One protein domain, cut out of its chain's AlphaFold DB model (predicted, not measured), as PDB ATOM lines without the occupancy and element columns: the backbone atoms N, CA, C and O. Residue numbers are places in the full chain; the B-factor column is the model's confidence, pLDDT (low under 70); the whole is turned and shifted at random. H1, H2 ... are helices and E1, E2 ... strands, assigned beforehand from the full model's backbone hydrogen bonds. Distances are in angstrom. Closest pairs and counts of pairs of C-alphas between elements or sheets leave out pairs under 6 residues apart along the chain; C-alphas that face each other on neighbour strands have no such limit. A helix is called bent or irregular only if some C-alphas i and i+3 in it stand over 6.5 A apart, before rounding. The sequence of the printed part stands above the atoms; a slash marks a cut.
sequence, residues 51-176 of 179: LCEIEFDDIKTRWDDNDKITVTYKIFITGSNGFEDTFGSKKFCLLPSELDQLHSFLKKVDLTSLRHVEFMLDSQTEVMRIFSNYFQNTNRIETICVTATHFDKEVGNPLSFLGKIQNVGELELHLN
ATOM      1  N   LEU A  51      51.576  19.309 -23.587       93.38
ATOM      2  CA  LEU A  51      51.487  19.220 -22.132       93.38
ATOM      3  C   LEU A  51      50.485  18.144 -21.730       93.38
ATOM      4  O   LEU A  51      49.414  18.033 -22.326       93.38
ATOM      5  N   CYS A  52      50.853  17.369 -20.715       92.56
ATOM      6  CA  CYS A  52      49.973  16.395 -20.079       92.56
ATOM      7  C   CYS A  52      49.455  16.892 -18.731       92.56
ATOM      8  O   CYS A  52      48.307  16.634 -18.383       92.56
ATOM      9  N   GLU A  53      50.272  17.663 -18.017       95.00
ATOM     10  CA  GLU A  53      49.936  18.224 -16.713       95.00
ATOM     11  C   GLU A  53      50.491  19.645 -16.615       95.00
ATOM     12  O   GLU A  53      51.570  19.933 -17.153       95.00
ATOM     13  N   ILE A  54      49.755  20.518 -15.934       96.62
ATOM     14  CA  ILE A  54      50.207  21.858 -15.568       96.62
ATOM     15  C   ILE A  54      49.628  22.255 -14.211       96.62
ATOM     16  O   ILE A  54      48.436  22.086 -13.964       96.62
ATOM     17  N   GLU A  55      50.480  22.802 -13.360       96.00
ATOM     18  CA  GLU A  55      50.162  23.217 -12.001       96.00
ATOM     19  C   GLU A  55      50.662  24.651 -11.808       96.00
ATOM     20  O   GLU A  55      51.768  25.004 -12.239       96.00
ATOM     21  N   PHE A  56      49.842  25.476 -11.168       94.75
ATOM     22  CA  PHE A  56      50.152  26.857 -10.825       94.75
ATOM     23  C   PHE A  56      50.055  27.026  -9.315       94.75
ATOM     24  O   PHE A  56      48.982  26.816  -8.762       94.75
ATOM     25  N   ASP A  57      51.149  27.428  -8.677       91.75
ATOM     26  CA  ASP A  57      51.243  27.553  -7.223       91.75
ATOM     27  C   ASP A  57      51.857  28.904  -6.836       91.75
ATOM     28  O   ASP A  57      52.978  29.211  -7.243       91.75
ATOM     29  N   ASP A  58      51.139  29.728  -6.076       86.19
ATOM     30  CA  ASP A  58      51.671  30.946  -5.442       86.19
ATOM     31  C   ASP A  58      51.552  30.894  -3.903       86.19
ATOM     32  O   ASP A  58      51.765  31.910  -3.227       86.19
ATOM     33  N   ILE A  59      51.198  29.730  -3.338       70.75
ATOM     34  CA  ILE A  59      50.956  29.583  -1.909       70.75
ATOM     35  C   ILE A  59      52.267  29.849  -1.184       70.75
ATOM     36  O   ILE A  59      53.251  29.105  -1.264       70.75
ATOM     37  N   LYS A  60      52.260  30.933  -0.411       65.81
ATOM     38  CA  LYS A  60      53.393  31.343   0.409       65.81
ATOM     39  C   LYS A  60      53.721  30.242   1.405       65.81
ATOM     40  O   LYS A  60      53.052  30.069   2.427       65.81
ATOM     41  N   THR A  61      54.813  29.524   1.167       55.66
ATOM     42  CA  THR A  61      55.466  28.825   2.271       55.66
ATOM     43  C   THR A  61      55.952  29.893   3.252       55.66
ATOM     44  O   THR A  61      56.441  30.940   2.837       55.66
ATOM     45  N   ARG A  62      55.794  29.663   4.564       51.31
ATOM     46  CA  ARG A  62      56.050  30.641   5.652       51.31
ATOM     47  C   ARG A  62      57.476  31.236   5.696       51.31
ATOM     48  O   ARG A  62      57.800  31.948   6.642       51.31
ATOM     49  N   TRP A  63      58.331  30.906   4.733       53.12
ATOM     50  CA  TRP A  63      59.754  31.222   4.691       53.12
ATOM     51  C   TRP A  63      60.210  31.917   3.403       53.12
ATOM     52  O   TRP A  63      61.379  32.287   3.333       53.12
ATOM     53  N   ASP A  64      59.335  32.111   2.411       55.09
ATOM     54  CA  ASP A  64      59.686  32.792   1.162       55.09
ATOM     55  C   ASP A  64      58.768  34.013   0.983       55.09
ATOM     56  O   ASP A  64      57.616  33.899   0.578       55.09
ATOM     57  N   ASP A  65      59.286  35.201   1.310       54.41
ATOM     58  CA  ASP A  65      58.613  36.507   1.141       54.41
ATOM     59  C   ASP A  65      58.446  36.912  -0.337       54.41
ATOM     60  O   ASP A  65      58.066  38.038  -0.663       54.41
ATOM     61  N   ASN A  66      58.762  36.012  -1.262       63.00
ATOM     62  CA  ASN A  66      58.652  36.275  -2.678       63.00
ATOM     63  C   ASN A  66      57.271  35.839  -3.159       63.00
ATOM     64  O   ASN A  66      56.997  34.643  -3.208       63.00
ATOM     65  N   ASP A  67      56.451  36.805  -3.579       77.75
ATOM     66  CA  ASP A  67      55.171  36.630  -4.287       77.75
ATOM     67  C   ASP A  67      55.362  35.960  -5.669       77.75
ATOM     68  O   ASP A  67      54.939  36.477  -6.700       77.75
ATOM     69  N   LYS A  68      56.099  34.852  -5.736       88.38
ATOM     70  CA  LYS A  68      56.414  34.143  -6.972       88.38
ATOM     71  C   LYS A  68      55.330  33.127  -7.265       88.38
ATOM     72  O   LYS A  68      54.958  32.338  -6.409       88.38
ATOM     73  N   ILE A  69      54.931  33.088  -8.524       91.06
ATOM     74  CA  ILE A  69      54.085  32.043  -9.077       91.06
ATOM     75  C   ILE A  69      55.009  30.959  -9.625       91.06
ATOM     76  O   ILE A  69      55.807  31.202 -10.533       91.06
ATOM     77  N   THR A  70      54.914  29.760  -9.077       93.25
ATOM     78  CA  THR A  70      55.572  28.562  -9.586       93.25
ATOM     79  C   THR A  70      54.665  27.889 -10.603       93.25
ATOM     80  O   THR A  70      53.503  27.609 -10.332       93.25
ATOM     81  N   VAL A  71      55.208  27.623 -11.787       95.56
ATOM     82  CA  VAL A  71      54.542  26.850 -12.834       95.56
ATOM     83  C   VAL A  71      55.278  25.530 -12.978       95.56
ATOM     84  O   VAL A  71      56.429  25.508 -13.429       95.56
ATOM     85  N   THR A  72      54.613  24.439 -12.618       96.38
ATOM     86  CA  THR A  72      55.109  23.069 -12.787       96.38
ATOM     87  C   THR A  72      54.362  22.420 -13.945       96.38
ATOM     88  O   THR A  72      53.173  22.651 -14.135       96.38
ATOM     89  N   TYR A  73      55.050  21.657 -14.790       95.94
ATOM     90  CA  TYR A  73      54.415  21.012 -15.935       95.94
ATOM     91  C   TYR A  73      55.138  19.742 -16.372       95.94
ATOM     92  O   TYR A  73      56.349  19.575 -16.185       95.94
ATOM     93  N   LYS A  74      54.387  18.873 -17.046       94.50
ATOM     94  CA  LYS A  74      54.898  17.660 -17.691       94.50
ATOM     95  C   LYS A  74      54.531  17.647 -19.172       94.50
ATOM     96  O   LYS A  74      53.470  18.120 -19.580       94.50
ATOM     97  N   ILE A  75      55.442  17.117 -19.987       91.12
ATOM     98  CA  ILE A  75      55.281  16.992 -21.439       91.12
ATOM     99  C   ILE A  75      55.111  15.511 -21.784       91.12
ATOM    100  O   ILE A  75      55.906  14.680 -21.338       91.12
ATOM    101  N   PHE A  76      54.127  15.208 -22.632       83.44
ATOM    102  CA  PHE A  76      54.008  13.908 -23.283       83.44
ATOM    103  C   PHE A  76      55.155  13.693 -24.265       83.44
ATOM    104  O   PHE A  76      55.346  14.483 -25.194       83.44
ATOM    105  N   ILE A  77      55.861  12.575 -24.117       73.69
ATOM    106  CA  ILE A  77      56.757  12.055 -25.142       73.69
ATOM    107  C   ILE A  77      56.174  10.747 -25.649       73.69
ATOM    108  O   ILE A  77      56.047   9.757 -24.936       73.69
ATOM    109  N   THR A  78      55.814  10.742 -26.924       65.62
ATOM    110  CA  THR A  78      55.506   9.504 -27.628       65.62
ATOM    111  C   THR A  78      56.834   8.895 -28.054       65.62
ATOM    112  O   THR A  78      57.486   9.395 -28.971       65.62
ATOM    113  N   GLY A  79      57.278   7.848 -27.355       58.44
ATOM    114  CA  GLY A  79      58.446   7.089 -27.787       58.44
ATOM    115  C   GLY A  79      58.172   6.393 -29.124       58.44
ATOM    116  O   GLY A  79      57.026   6.090 -29.459       58.44
ATOM    117  N   SER A  80      59.228   6.051 -29.867       51.12
ATOM    118  CA  SER A  80      59.157   5.270 -31.120       51.12
ATOM    119  C   SER A  80      58.454   3.909 -30.981       51.12
ATOM    120  O   SER A  80      58.134   3.268 -31.977       51.12
ATOM    121  N   ASN A  81      58.191   3.481 -29.747       54.25
ATOM    122  CA  ASN A  81      57.622   2.187 -29.401       54.25
ATOM    123  C   ASN A  81      56.104   2.272 -29.135       54.25
ATOM    124  O   ASN A  81      55.507   1.279 -28.737       54.25
ATOM    125  N   GLY A  82      55.488   3.453 -29.293       51.84
ATOM    126  CA  GLY A  82      54.060   3.674 -29.037       51.84
ATOM    127  C   GLY A  82      53.672   3.721 -27.555       51.84
ATOM    128  O   GLY A  82      52.503   3.931 -27.246       51.84
ATOM    129  N   PHE A  83      54.634   3.561 -26.644       51.03
ATOM    130  CA  PHE A  83      54.425   3.790 -25.219       51.03
ATOM    131  C   PHE A  83      54.504   5.289 -24.921       51.03
ATOM    132  O   PHE A  83      55.436   5.976 -25.352       51.03
ATOM    133  N   GLU A  84      53.493   5.782 -24.209       57.62
ATOM    134  CA  GLU A  84      53.481   7.129 -23.650       57.62
ATOM    135  C   GLU A  84      54.473   7.164 -22.489       57.62
ATOM    136  O   GLU A  84      54.294   6.450 -21.504       57.62
ATOM    137  N   ASP A  85      55.517   7.977 -22.614       57.72
ATOM    138  CA  ASP A  85      56.423   8.266 -21.510       57.72
ATOM    139  C   ASP A  85      56.318   9.756 -21.173       57.72
ATOM    140  O   ASP A  85      56.242  10.619 -22.055       57.72
ATOM    141  N   THR A  86      56.257  10.081 -19.887       60.88
ATOM    142  CA  THR A  86      56.225  11.478 -19.443       60.88
ATOM    143  C   THR A  86      57.645  11.930 -19.174       60.88
ATOM    144  O   THR A  86      58.348  11.320 -18.367       60.88
ATOM    145  N   PHE A  87      58.077  13.028 -19.799       66.62
ATOM    146  CA  PHE A  87      59.350  13.623 -19.405       66.62
ATOM    147  C   PHE A  87      59.249  14.122 -17.962       66.62
ATOM    148  O   PHE A  87      58.196  14.620 -17.553       66.62
ATOM    149  N   GLY A  88      60.347  14.008 -17.209       75.62
ATOM    150  CA  GLY A  88      60.410  14.454 -15.818       75.62
ATOM    151  C   GLY A  88      59.846  15.866 -15.636       75.62
ATOM    152  O   GLY A  88      59.996  16.721 -16.516       75.62
ATOM    153  N   SER A  89      59.185  16.080 -14.496       87.56
ATOM    154  CA  SER A  89      58.530  17.346 -14.159       87.56
ATOM    155  C   SER A  89      59.491  18.527 -14.314       87.56
ATOM    156  O   SER A  89      60.620  18.508 -13.815       87.56
ATOM    157  N   LYS A  90      59.048  19.548 -15.051       93.19
ATOM    158  CA  LYS A  90      59.771  20.805 -15.252       93.19
ATOM    159  C   LYS A  90      59.069  21.897 -14.467       93.19
ATOM    160  O   LYS A  90      57.850  21.892 -14.356       93.19
ATOM    161  N   LYS A  91      59.838  22.868 -13.979       94.44
ATOM    162  CA  LYS A  91      59.283  24.032 -13.293       94.44
ATOM    163  C   LYS A  91      60.011  25.317 -13.645       94.44
ATOM    164  O   LYS A  91      61.205  25.292 -13.946       94.44
ATOM    165  N   PHE A  92      59.295  26.427 -13.574       93.88
ATOM    166  CA  PHE A  92      59.863  27.773 -13.556       93.88
ATOM    167  C   PHE A  92      59.046  28.661 -12.621       93.88
ATOM    168  O   PHE A  92      57.902  28.347 -12.303       93.88
ATOM    169  N   CYS A  93      59.647  29.757 -12.170       92.12
ATOM    170  CA  CYS A  93      58.997  30.726 -11.299       92.12
ATOM    171  C   CYS A  93      58.873  32.059 -12.033       92.12
ATOM    172  O   CYS A  93      59.768  32.421 -12.797       92.12
ATOM    173  N   LEU A  94      57.791  32.777 -11.766       91.31
ATOM    174  CA  LEU A  94      57.501  34.097 -12.305       91.31
ATOM    175  C   LEU A  94      57.202  35.057 -11.162       91.31
ATOM    176  O   LEU A  94      56.530  34.684 -10.203       91.31
ATOM    177  N   LEU A  95      57.640  36.304 -11.282       90.12
ATOM    178  CA  LEU A  95      57.062  37.391 -10.498       90.12
ATOM    179  C   LEU A  95      55.701  37.812 -11.089       90.12
ATOM    180  O   LEU A  95      55.461  37.604 -12.281       90.12
ATOM    181  N   PRO A  96      54.824  38.485 -10.323       86.50
ATOM    182  CA  PRO A  96      53.544  38.976 -10.843       86.50
ATOM    183  C   PRO A  96      53.729  39.993 -11.981       86.50
ATOM    184  O   PRO A  96      52.906  40.094 -12.886       86.50
ATOM    185  N   SER A  97      54.852  40.717 -11.992       89.00
ATOM    186  CA  SER A  97      55.244  41.616 -13.085       89.00
ATOM    187  C   SER A  97      55.719  40.891 -14.353       89.00
ATOM    188  O   SER A  97      55.910  41.530 -15.385       89.00
ATOM    189  N   GLU A  98      55.917  39.574 -14.302       92.62
ATOM    190  CA  GLU A  98      56.473  38.755 -15.385       92.62
ATOM    191  C   GLU A  98      55.427  37.848 -16.047       92.62
ATOM    192  O   GLU A  98      55.775  36.925 -16.784       92.62
ATOM    193  N   LEU A  99      54.136  38.111 -15.843       91.31
ATOM    194  CA  LEU A  99      53.047  37.312 -16.414       91.31
ATOM    195  C   LEU A  99      53.055  37.246 -17.958       91.31
ATOM    196  O   LEU A  99      52.567  36.278 -18.544       91.31
ATOM    197  N   ASP A 100      53.706  38.186 -18.648       93.88
ATOM    198  CA  ASP A 100      53.956  38.097 -20.097       93.88
ATOM    199  C   ASP A 100      54.832  36.890 -20.493       93.88
ATOM    200  O   ASP A 100      54.745  36.362 -21.614       93.88
ATOM    201  N   GLN A 101      55.664  36.398 -19.574       94.69
ATOM    202  CA  GLN A 101      56.423  35.167 -19.777       94.69
ATOM    203  C   GLN A 101      55.495  33.947 -19.797       94.69
ATOM    204  O   GLN A 101      55.718  33.041 -20.604       94.69
ATOM    205  N   LEU A 102      54.409  33.950 -19.011       95.50
ATOM    206  CA  LEU A 102      53.386  32.903 -19.062       95.50
ATOM    207  C   LEU A 102      52.676  32.895 -20.421       95.50
ATOM    208  O   LEU A 102      52.555  31.841 -21.044       95.50
ATOM    209  N   HIS A 103      52.300  34.064 -20.949       94.81
ATOM    210  CA  HIS A 103      51.777  34.183 -22.318       94.81
ATOM    211  C   HIS A 103      52.747  33.605 -23.359       94.81
ATOM    212  O   HIS A 103      52.344  32.902 -24.292       94.81
ATOM    213  N   SER A 104      54.037  33.908 -23.210       94.12
ATOM    214  CA  SER A 104      55.093  33.435 -24.107       94.12
ATOM    215  C   SER A 104      55.309  31.923 -24.016       94.12
ATOM    216  O   SER A 104      55.589  31.288 -25.034       94.12
ATOM    217  N   PHE A 105      55.167  31.345 -22.822       95.94
ATOM    218  CA  PHE A 105      55.208  29.905 -22.587       95.94
ATOM    219  C   PHE A 105      53.994  29.205 -23.209       95.94
ATOM    220  O   PHE A 105      54.170  28.319 -24.045       95.94
ATOM    221  N   LEU A 106      52.777  29.663 -22.903       95.81
ATOM    222  CA  LEU A 106      51.534  29.052 -23.388       95.81
ATOM    223  C   LEU A 106      51.412  29.084 -24.920       95.81
ATOM    224  O   LEU A 106      50.871  28.162 -25.521       95.81
ATOM    225  N   LYS A 107      51.993  30.087 -25.598       94.31
ATOM    226  CA  LYS A 107      52.073  30.121 -27.074       94.31
ATOM    227  C   LYS A 107      52.939  29.004 -27.672       94.31
ATOM    228  O   LYS A 107      52.727  28.636 -28.833       94.31
ATOM    229  N   LYS A 108      53.927  28.500 -26.924       93.81
ATOM    230  CA  LYS A 108      54.936  27.530 -27.387       93.81
ATOM    231  C   LYS A 108      54.549  26.077 -27.129       93.81
ATOM    232  O   LYS A 108      55.234  25.198 -27.637       93.81
ATOM    233  N   VAL A 109      53.486  25.828 -26.376       93.44
ATOM    234  CA  VAL A 109      53.018  24.482 -26.031       93.44
ATOM    235  C   VAL A 109      51.690  24.166 -26.717       93.44
ATOM    236  O   VAL A 109      50.984  25.059 -27.188       93.44
ATOM    237  N   ASP A 110      51.377  22.881 -26.797       92.50
ATOM    238  CA  ASP A 110      50.083  22.354 -27.214       92.50
ATOM    239  C   ASP A 110      49.353  21.793 -25.982       92.50
ATOM    240  O   ASP A 110      49.893  20.959 -25.254       92.50
ATOM    241  N   LEU A 111      48.133  22.277 -25.734       92.88
ATOM    242  CA  LEU A 111      47.297  21.899 -24.587       92.88
ATOM    243  C   LEU A 111      46.254  20.824 -24.934       92.88
ATOM    244  O   LEU A 111      45.457  20.447 -24.082       92.88
ATOM    245  N   THR A 112      46.228  20.317 -26.168       90.75
ATOM    246  CA  THR A 112      45.211  19.348 -26.614       90.75
ATOM    247  C   THR A 112      45.269  18.019 -25.868       90.75
ATOM    248  O   THR A 112      44.275  17.307 -25.825       90.75
ATOM    249  N   SER A 113      46.412  17.654 -25.287       90.25
ATOM    250  CA  SER A 113      46.583  16.394 -24.546       90.25
ATOM    251  C   SER A 113      46.580  16.588 -23.030       90.25
ATOM    252  O   SER A 113      46.994  15.695 -22.303       90.25
ATOM    253  N   LEU A 114      46.138  17.746 -22.545       92.38
ATOM    254  CA  LEU A 114      46.167  18.065 -21.126       92.38
ATOM    255  C   LEU A 114      45.179  17.178 -20.353       92.38
ATOM    256  O   LEU A 114      43.986  17.168 -20.657       92.38
ATOM    257  N   ARG A 115      45.688  16.432 -19.369       92.31
ATOM    258  CA  ARG A 115      44.927  15.504 -18.518       92.31
ATOM    259  C   ARG A 115      44.729  16.040 -17.106       92.31
ATOM    260  O   ARG A 115      43.692  15.766 -16.513       92.31
ATOM    261  N   HIS A 116      45.677  16.828 -16.610       94.50
ATOM    262  CA  HIS A 116      45.626  17.411 -15.275       94.50
ATOM    263  C   HIS A 116      45.876  18.919 -15.320       94.50
ATOM    264  O   HIS A 116      46.806  19.380 -15.993       94.50
ATOM    265  N   VAL A 117      45.044  19.677 -14.607       95.69
ATOM    266  CA  VAL A 117      45.219  21.119 -14.399       95.69
ATOM    267  C   VAL A 117      45.009  21.429 -12.931       95.69
ATOM    268  O   VAL A 117      43.937  21.157 -12.400       95.69
ATOM    269  N   GLU A 118      45.990  22.059 -12.305       95.69
ATOM    270  CA  GLU A 118      45.884  22.462 -10.910       95.69
ATOM    271  C   GLU A 118      46.194  23.943 -10.727       95.69
ATOM    272  O   GLU A 118      47.161  24.480 -11.269       95.69
ATOM    273  N   PHE A 119      45.351  24.602  -9.944       93.38
ATOM    274  CA  PHE A 119      45.565  25.951  -9.454       93.38
ATOM    275  C   PHE A 119      45.560  25.905  -7.932       93.38
ATOM    276  O   PHE A 119      44.521  25.659  -7.331       93.38
ATOM    277  N   MET A 120      46.707  26.157  -7.320       91.12
ATOM    278  CA  MET A 120      46.879  26.400  -5.894       91.12
ATOM    279  C   MET A 120      47.238  27.871  -5.721       91.12
ATOM    280  O   MET A 120      48.407  28.240  -5.693       91.12
ATOM    281  N   LEU A 121      46.222  28.730  -5.714       84.62
ATOM    282  CA  LEU A 121      46.418  30.172  -5.733       84.62
ATOM    283  C   LEU A 121      45.887  30.835  -4.458       84.62
ATOM    284  O   LEU A 121      44.832  30.487  -3.946       84.62
ATOM    285  N   ASP A 122      46.597  31.828  -3.958       80.81
ATOM    286  CA  ASP A 122      46.174  32.711  -2.892       80.81
ATOM    287  C   ASP A 122      45.588  33.967  -3.544       80.81
ATOM    288  O   ASP A 122      44.389  34.078  -3.779       80.81
ATOM    289  N   SER A 123      46.431  34.882  -4.013       74.25
ATOM    290  CA  SER A 123      45.959  36.170  -4.547       74.25
ATOM    291  C   SER A 123      46.139  36.336  -6.057       74.25
ATOM    292  O   SER A 123      45.511  37.213  -6.654       74.25
ATOM    293  N   GLN A 124      46.938  35.491  -6.718       80.44
ATOM    294  CA  GLN A 124      47.326  35.680  -8.123       80.44
ATOM    295  C   GLN A 124      46.361  35.014  -9.118       80.44
ATOM    296  O   GLN A 124      46.765  34.287 -10.029       80.44
ATOM    297  N   THR A 125      45.058  35.300  -8.999       84.00
ATOM    298  CA  THR A 125      44.017  34.719  -9.882       84.00
ATOM    299  C   THR A 125      44.160  35.110 -11.358       84.00
ATOM    300  O   THR A 125      43.595  34.463 -12.243       84.00
ATOM    301  N   GLU A 126      44.955  36.138 -11.649       87.75
ATOM    302  CA  GLU A 126      45.289  36.586 -12.999       87.75
ATOM    303  C   GLU A 126      45.923  35.471 -13.851       87.75
ATOM    304  O   GLU A 126      45.677  35.370 -15.056       87.75
ATOM    305  N   VAL A 127      46.657  34.550 -13.219       90.25
ATOM    306  CA  VAL A 127      47.213  33.352 -13.863       90.25
ATOM    307  C   VAL A 127      46.109  32.495 -14.487       90.25
ATOM    308  O   VAL A 127      46.244  32.040 -15.627       90.25
ATOM    309  N   MET A 128      44.978  32.336 -13.789       90.88
ATOM    310  CA  MET A 128      43.818  31.606 -14.304       90.88
ATOM    311  C   MET A 128      43.214  32.314 -15.509       90.88
ATOM    312  O   MET A 128      42.868  31.658 -16.491       90.88
ATOM    313  N   ARG A 129      43.118  33.651 -15.474       91.31
ATOM    314  CA  ARG A 129      42.616  34.450 -16.603       91.31
ATOM    315  C   ARG A 129      43.489  34.258 -17.840       91.31
ATOM    316  O   ARG A 129      42.969  34.021 -18.932       91.31
ATOM    317  N   ILE A 130      44.808  34.323 -17.670       93.69
ATOM    318  CA  ILE A 130      45.775  34.113 -18.749       93.69
ATOM    319  C   ILE A 130      45.626  32.704 -19.310       93.69
ATOM    320  O   ILE A 130      45.388  32.564 -20.508       93.69
ATOM    321  N   PHE A 131      45.696  31.676 -18.464       94.12
ATOM    322  CA  PHE A 131      45.561  30.285 -18.892       94.12
ATOM    323  C   PHE A 131      44.234  30.031 -19.621       94.12
ATOM    324  O   PHE A 131      44.221  29.476 -20.721       94.12
ATOM    325  N   SER A 132      43.128  30.539 -19.074       92.00
ATOM    326  CA  SER A 132      41.771  30.463 -19.631       92.00
ATOM    327  C   SER A 132      41.664  30.994 -21.068       92.00
ATOM    328  O   SER A 132      40.795  30.562 -21.828       92.00
ATOM    329  N   ASN A 133      42.532  31.922 -21.486       92.56
ATOM    330  CA  ASN A 133      42.540  32.441 -22.860       92.56
ATOM    331  C   ASN A 133      43.179  31.483 -23.876       92.56
ATOM    332  O   ASN A 133      42.862  31.557 -25.062       92.56
ATOM    333  N   TYR A 134      44.058  30.589 -23.426       92.12
ATOM    334  CA  TYR A 134      44.692  29.557 -24.260       92.12
ATOM    335  C   TYR A 134      43.991  28.209 -24.142       92.12
ATOM    336  O   TYR A 134      44.107  27.360 -25.024       92.12
ATOM    337  N   PHE A 135      43.262  28.018 -23.049       89.38
ATOM    338  CA  PHE A 135      42.517  26.814 -22.773       89.38
ATOM    339  C   PHE A 135      41.265  26.730 -23.659       89.38
ATOM    340  O   PHE A 135      40.227  27.323 -23.373       89.38
ATOM    341  N   GLN A 136      41.385  25.991 -24.760       82.81
ATOM    342  CA  GLN A 136      40.296  25.680 -25.695       82.81
ATOM    343  C   GLN A 136      40.094  24.165 -25.779       82.81
ATOM    344  O   GLN A 136      40.027  23.602 -26.874       82.81
ATOM    345  N   ASN A 137      40.117  23.476 -24.633       70.62
ATOM    346  CA  ASN A 137      40.175  22.024 -24.672       70.62
ATOM    347  C   ASN A 137      38.848  21.438 -25.164       70.62
ATOM    348  O   ASN A 137      37.788  21.660 -24.586       70.62
ATOM    349  N   THR A 138      38.931  20.691 -26.258       74.94
ATOM    350  CA  THR A 138      37.832  19.883 -26.795       74.94
ATOM    351  C   THR A 138      37.881  18.455 -26.256       74.94
ATOM    352  O   THR A 138      36.869  17.756 -26.277       74.94
ATOM    353  N   ASN A 139      39.040  18.032 -25.744       80.94
ATOM    354  CA  ASN A 139      39.260  16.705 -25.197       80.94
ATOM    355  C   ASN A 139      38.877  16.636 -23.719       80.94
ATOM    356  O   ASN A 139      38.821  17.647 -23.017       80.94
ATOM    357  N   ARG A 140      38.620  15.409 -23.255       86.31
ATOM    358  CA  ARG A 140      38.323  15.150 -21.849       86.31
ATOM    359  C   ARG A 140      39.565  15.396 -20.994       86.31
ATOM    360  O   ARG A 140      40.606  14.805 -21.268       86.31
ATOM    361  N   ILE A 141      39.423  16.202 -19.947       91.69
ATOM    362  CA  ILE A 141      40.431  16.344 -18.889       91.69
ATOM    363  C   ILE A 141      40.101  15.364 -17.777       91.69
ATOM    364  O   ILE A 141      38.930  15.174 -17.445       91.69
ATOM    365  N   GLU A 142      41.110  14.704 -17.227       94.12
ATOM    366  CA  GLU A 142      40.912  13.737 -16.151       94.12
ATOM    367  C   GLU A 142      40.571  14.474 -14.862       94.12
ATOM    368  O   GLU A 142      39.488  14.251 -14.326       94.12
ATOM    369  N   THR A 143      41.416  15.426 -14.465       95.75
ATOM    370  CA  THR A 143      41.252  16.161 -13.208       95.75
ATOM    371  C   THR A 143      41.528  17.649 -13.393       95.75
ATOM    372  O   THR A 143      42.525  18.040 -14.007       95.75
ATOM    373  N   ILE A 144      40.651  18.482 -12.834       94.88
ATOM    374  CA  ILE A 144      40.918  19.900 -12.600       94.88
ATOM    375  C   ILE A 144      40.757  20.184 -11.109       94.88
ATOM    376  O   ILE A 144      39.680  19.967 -10.558       94.88
ATOM    377  N   CYS A 145      41.807  20.708 -10.485       94.31
ATOM    378  CA  CYS A 145      41.797  21.158  -9.098       94.31
ATOM    379  C   CYS A 145      41.948  22.682  -9.053       94.31
ATOM    380  O   CYS A 145      42.833  23.254  -9.693       94.31
ATOM    381  N   VAL A 146      41.065  23.357  -8.319       91.31
ATOM    382  CA  VAL A 146      41.163  24.794  -8.049       91.31
ATOM    383  C   VAL A 146      41.062  25.019  -6.550       91.31
ATOM    384  O   VAL A 146      39.976  24.994  -5.972       91.31
ATOM    385  N   THR A 147      42.199  25.298  -5.936       88.44
ATOM    386  CA  THR A 147      42.315  25.832  -4.586       88.44
ATOM    387  C   THR A 147      42.594  27.322  -4.686       88.44
ATOM    388  O   THR A 147      43.600  27.732  -5.257       88.44
ATOM    389  N   ALA A 148      41.678  28.127  -4.159       79.56
ATOM    390  CA  ALA A 148      41.796  29.575  -4.139       79.56
ATOM    391  C   ALA A 148      41.490  30.113  -2.736       79.56
ATOM    392  O   ALA A 148      40.368  29.955  -2.236       79.56
ATOM    393  N   THR A 149      42.482  30.724  -2.089       77.31
ATOM    394  CA  THR A 149      42.369  31.298  -0.737       77.31
ATOM    395  C   THR A 149      42.371  32.829  -0.769       77.31
ATOM    396  O   THR A 149      42.969  33.411  -1.646       77.31
ATOM    397  N   HIS A 150      41.684  33.514   0.153       71.06
ATOM    398  CA  HIS A 150      41.672  34.992   0.238       71.06
ATOM    399  C   HIS A 150      41.150  35.729  -1.020       71.06
ATOM    400  O   HIS A 150      41.799  36.612  -1.587       71.06
ATOM    401  N   PHE A 151      39.908  35.425  -1.416       64.62
ATOM    402  CA  PHE A 151      39.140  36.108  -2.473       64.62
ATOM    403  C   PHE A 151      38.725  37.556  -2.135       64.62
ATOM    404  O   PHE A 151      37.565  37.933  -2.282       64.62
ATOM    405  N   ASP A 152      39.638  38.414  -1.698       60.38
ATOM    406  CA  ASP A 152      39.219  39.728  -1.202       60.38
ATOM    407  C   ASP A 152      38.818  40.696  -2.331       60.38
ATOM    408  O   ASP A 152      38.133  41.686  -2.060       60.38
ATOM    409  N   LYS A 153      39.221  40.453  -3.597       57.78
ATOM    410  CA  LYS A 153      38.991  41.419  -4.699       57.78
ATOM    411  C   LYS A 153      38.650  40.874  -6.096       57.78
ATOM    412  O   LYS A 153      38.063  41.629  -6.865       57.78
ATOM    413  N   GLU A 154      38.941  39.615  -6.457       64.50
ATOM    414  CA  GLU A 154      38.845  39.172  -7.871       64.50
ATOM    415  C   GLU A 154      38.283  37.751  -8.086       64.50
ATOM    416  O   GLU A 154      38.852  36.912  -8.782       64.50
ATOM    417  N   VAL A 155      37.083  37.484  -7.563       66.69
ATOM    418  CA  VAL A 155      36.351  36.219  -7.811       66.69
ATOM    419  C   VAL A 155      36.020  35.998  -9.303       66.69
ATOM    420  O   VAL A 155      35.784  34.873  -9.746       66.69
ATOM    421  N   GLY A 156      36.014  37.064 -10.111       73.06
ATOM    422  CA  GLY A 156      35.640  37.001 -11.526       73.06
ATOM    423  C   GLY A 156      36.539  36.090 -12.366       73.06
ATOM    424  O   GLY A 156      36.036  35.373 -13.233       73.06
ATOM    425  N   ASN A 157      37.848  36.066 -12.092       80.19
ATOM    426  CA  ASN A 157      38.798  35.293 -12.890       80.19
ATOM    427  C   ASN A 157      38.577  33.779 -12.734       80.19
ATOM    428  O   ASN A 157      38.356  33.126 -13.763       80.19
ATOM    429  N   PRO A 158      38.516  33.209 -11.512       79.69
ATOM    430  CA  PRO A 158      38.256  31.780 -11.363       79.69
ATOM    431  C   PRO A 158      36.885  31.381 -11.899       79.69
ATOM    432  O   PRO A 158      36.797  30.422 -12.660       79.69
ATOM    433  N   LEU A 159      35.828  32.157 -11.626       81.06
ATOM    434  CA  LEU A 159      34.493  31.865 -12.162       81.06
ATOM    435  C   LEU A 159      34.461  31.862 -13.697       81.06
ATOM    436  O   LEU A 159      33.827  30.996 -14.298       81.06
ATOM    437  N   SER A 160      35.171  32.794 -14.344       84.12
ATOM    438  CA  SER A 160      35.255  32.842 -15.808       84.12
ATOM    439  C   SER A 160      35.961  31.620 -16.401       84.12
ATOM    440  O   SER A 160      35.581  31.150 -17.473       84.12
ATOM    441  N   PHE A 161      36.974  31.088 -15.707       87.25
ATOM    442  CA  PHE A 161      37.640  29.850 -16.093       87.25
ATOM    443  C   PHE A 161      36.718  28.650 -15.885       87.25
ATOM    444  O   PHE A 161      36.511  27.892 -16.829       87.25
ATOM    445  N   LEU A 162      36.087  28.536 -14.710       86.75
ATOM    446  CA  LEU A 162      35.135  27.466 -14.404       86.75
ATOM    447  C   LEU A 162      33.994  27.402 -15.429       86.75
ATOM    448  O   LEU A 162      33.619  26.318 -15.858       86.75
ATOM    449  N   GLY A 163      33.502  28.553 -15.903       86.31
ATOM    450  CA  GLY A 163      32.474  28.619 -16.947       86.31
ATOM    451  C   GLY A 163      32.900  28.081 -18.321       86.31
ATOM    452  O   GLY A 163      32.038  27.770 -19.142       86.31
ATOM    453  N   LYS A 164      34.206  27.955 -18.593       87.69
ATOM    454  CA  LYS A 164      34.745  27.352 -19.826       87.69
ATOM    455  C   LYS A 164      35.053  25.865 -19.685       87.69
ATOM    456  O   LYS A 164      35.298  25.207 -20.694       87.69
ATOM    457  N   ILE A 165      35.083  25.345 -18.462       87.06
ATOM    458  CA  ILE A 165      35.403  23.945 -18.214       87.06
ATOM    459  C   ILE A 165      34.269  23.072 -18.748       87.06
ATOM    460  O   ILE A 165      33.107  23.215 -18.371       87.06
ATOM    461  N   GLN A 166      34.625  22.144 -19.626       86.06
ATOM    462  CA  GLN A 166      33.728  21.139 -20.183       86.06
ATOM    463  C   GLN A 166      34.474  19.804 -20.245       86.06
ATOM    464  O   GLN A 166      35.700  19.786 -20.317       86.06
ATOM    465  N   ASN A 167      33.737  18.691 -20.230       88.50
ATOM    466  CA  ASN A 167      34.291  17.340 -20.366       88.50
ATOM    467  C   ASN A 167      35.404  17.022 -19.346       88.50
ATOM    468  O   ASN A 167      36.499  16.621 -19.725       88.50
ATOM    469  N   VAL A 168      35.133  17.179 -18.050       91.94
ATOM    470  CA  VAL A 168      36.091  16.839 -16.983       91.94
ATOM    471  C   VAL A 168      35.652  15.577 -16.250       91.94
ATOM    472  O   VAL A 168      34.460  15.384 -16.023       91.94
ATOM    473  N   GLY A 169      36.602  14.697 -15.928       93.56
ATOM    474  CA  GLY A 169      36.357  13.508 -15.116       93.56
ATOM    475  C   GLY A 169      36.085  13.855 -13.656       93.56
ATOM    476  O   GLY A 169      35.055  13.454 -13.121       93.56
ATOM    477  N   GLU A 170      36.985  14.626 -13.058       95.75
ATOM    478  CA  GLU A 170      36.937  15.066 -11.669       95.75
ATOM    479  C   GLU A 170      37.237  16.565 -11.563       95.75
ATOM    480  O   GLU A 170      38.222  17.062 -12.112       95.75
ATOM    481  N   LEU A 171      36.351  17.294 -10.882       94.38
ATOM    482  CA  LEU A 171      36.493  18.722 -10.622       94.38
ATOM    483  C   LEU A 171      36.490  18.948  -9.111       94.38
ATOM    484  O   LEU A 171      35.460  18.761  -8.461       94.38
ATOM    485  N   GLU A 172      37.622  19.394  -8.580       94.44
ATOM    486  CA  GLU A 172      37.803  19.721  -7.167       94.44
ATOM    487  C   GLU A 172      37.894  21.236  -6.989       94.44
ATOM    488  O   GLU A 172      38.679  21.909  -7.659       94.44
ATOM    489  N   LEU A 173      37.070  21.786  -6.092       91.12
ATOM    490  CA  LEU A 173      36.988  23.221  -5.832       91.12
ATOM    491  C   LEU A 173      37.120  23.491  -4.333       91.12
ATOM    492  O   LEU A 173      36.218  23.186  -3.552       91.12
ATOM    493  N   HIS A 174      38.214  24.137  -3.949       88.06
ATOM    494  CA  HIS A 174      38.485  24.601  -2.593       88.06
ATOM    495  C   HIS A 174      38.545  26.129  -2.601       88.06
ATOM    496  O   HIS A 174      39.612  26.730  -2.698       88.06
ATOM    497  N   LEU A 175      37.373  26.765  -2.550       82.19
ATOM    498  CA  LEU A 175      37.238  28.221  -2.624       82.19
ATOM    499  C   LEU A 175      36.974  28.789  -1.227       82.19
ATOM    500  O   LEU A 175      35.925  28.523  -0.639       82.19
ATOM    501  N   ASN A 176      37.915  29.572  -0.698       79.88
ATOM    502  CA  ASN A 176      37.765  30.230   0.597       79.88
ATOM    503  C   ASN A 176      37.349  31.696   0.404       79.88
ATOM    504  O   ASN A 176      38.173  32.551   0.066       79.88
TER     505      ASN A 176
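This is residues 51 to 176 of the 179 residues of the protein "F-box domain-containing protein" of Strongyloides venezuelensis (UniProt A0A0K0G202). One twisted sheet of seven strands forms a wall, with the three helices H1, H2 and H3 in a row over one face and no named helix over the other. At one end the far part of the hairpin of E2 and E3, round Asn 81, reaches out past the helices and makes the length. The printed part has 126 residues, with E1, E2, E3, E4, H1, E5, H2, E6, H3 and E7 in that order along the chain; its class is mixed, helices and strands. The sheet is branched and mixed: E1 and E2, E2 and E3, and E2 and E4 are antiparallel, while E1 and E5, E5 and E6, and E6 and E7 are parallel. The whole is compact, with a radius of gyration of the C-alphas of 14.7 A, and elongated, spanning 49 by 30 by 24 A.

E1, residues 51 to 57, is 17.1 A long and begins at C-alpha 51 (51.487, 19.220, -22.132). E2, residues 69 to 78, is the longest strand at 29.2 A. E3 is residues 84 to 86 and E4 residues 90 to 94. H1, residues 96 to 106, is 16.1 A long and irregular: C-alphas 97 and 100 are 8.0 A apart. E5 is residues 116 to 121, H2 residues 126 to 134, E6 residues 141 to 148 at 19.9 A, and H3 residues 156 to 162. E7, residues 168 to 175, is 18.4 A long and ends at C-alpha 175 (37.238, 28.221, -2.624).

E1 and E2 form a hairpin, with N 55 and O 72 2.8 A apart. E1, E2 and E3 are a meander, each strand the antiparallel neighbour of the one before; N 77 and O 85 are 2.9 A apart. E3 and E4 lie on one side of E2, E1 on the other; N 71 and O 92 are 2.8 A apart. On the other side of E1 from E2 is E5, with N 118 and O 54 at 3.0 A. E5, H2, E6 and E6, H3, E7 are strand-helix-strand units, two parallel neighbour strands with a helix between, both with right-handed crossovers; N 119 and O 145 are 2.9 A apart, N 172 and O 144 2.9 A. H1 is on the sheet, along E2 at 6 degrees on the local plane. H2 only grazes the sheet with residues 127 to 131, H3 with 158 to 162. H1 and H2 touch, the C-alphas of Leu 106 and Tyr 134 closest at 6.9 A, at a shallow tilt of 18 degrees, the same way. H2 and H3 touch, the C-alphas of Arg 129 and Asn 157 closest at 5.4 A, at a steep tilt of 43 degrees, the same way. H1 and H3 are apart. In H3 every O i to N i+4 pair is within hydrogen-bond range; H1 has 4 of 7 and H2 4 of 5.

The two C-alphas farthest apart, those of Asn 81 and Asp 152, are 50.4 A apart. The printed part has no cut, and the link from E1 to E2, 11 residues, is long. The mean pLDDT of the printed part is 83.7; residues 60 to 66, 78 to 87 and 151 to 155 are under 70.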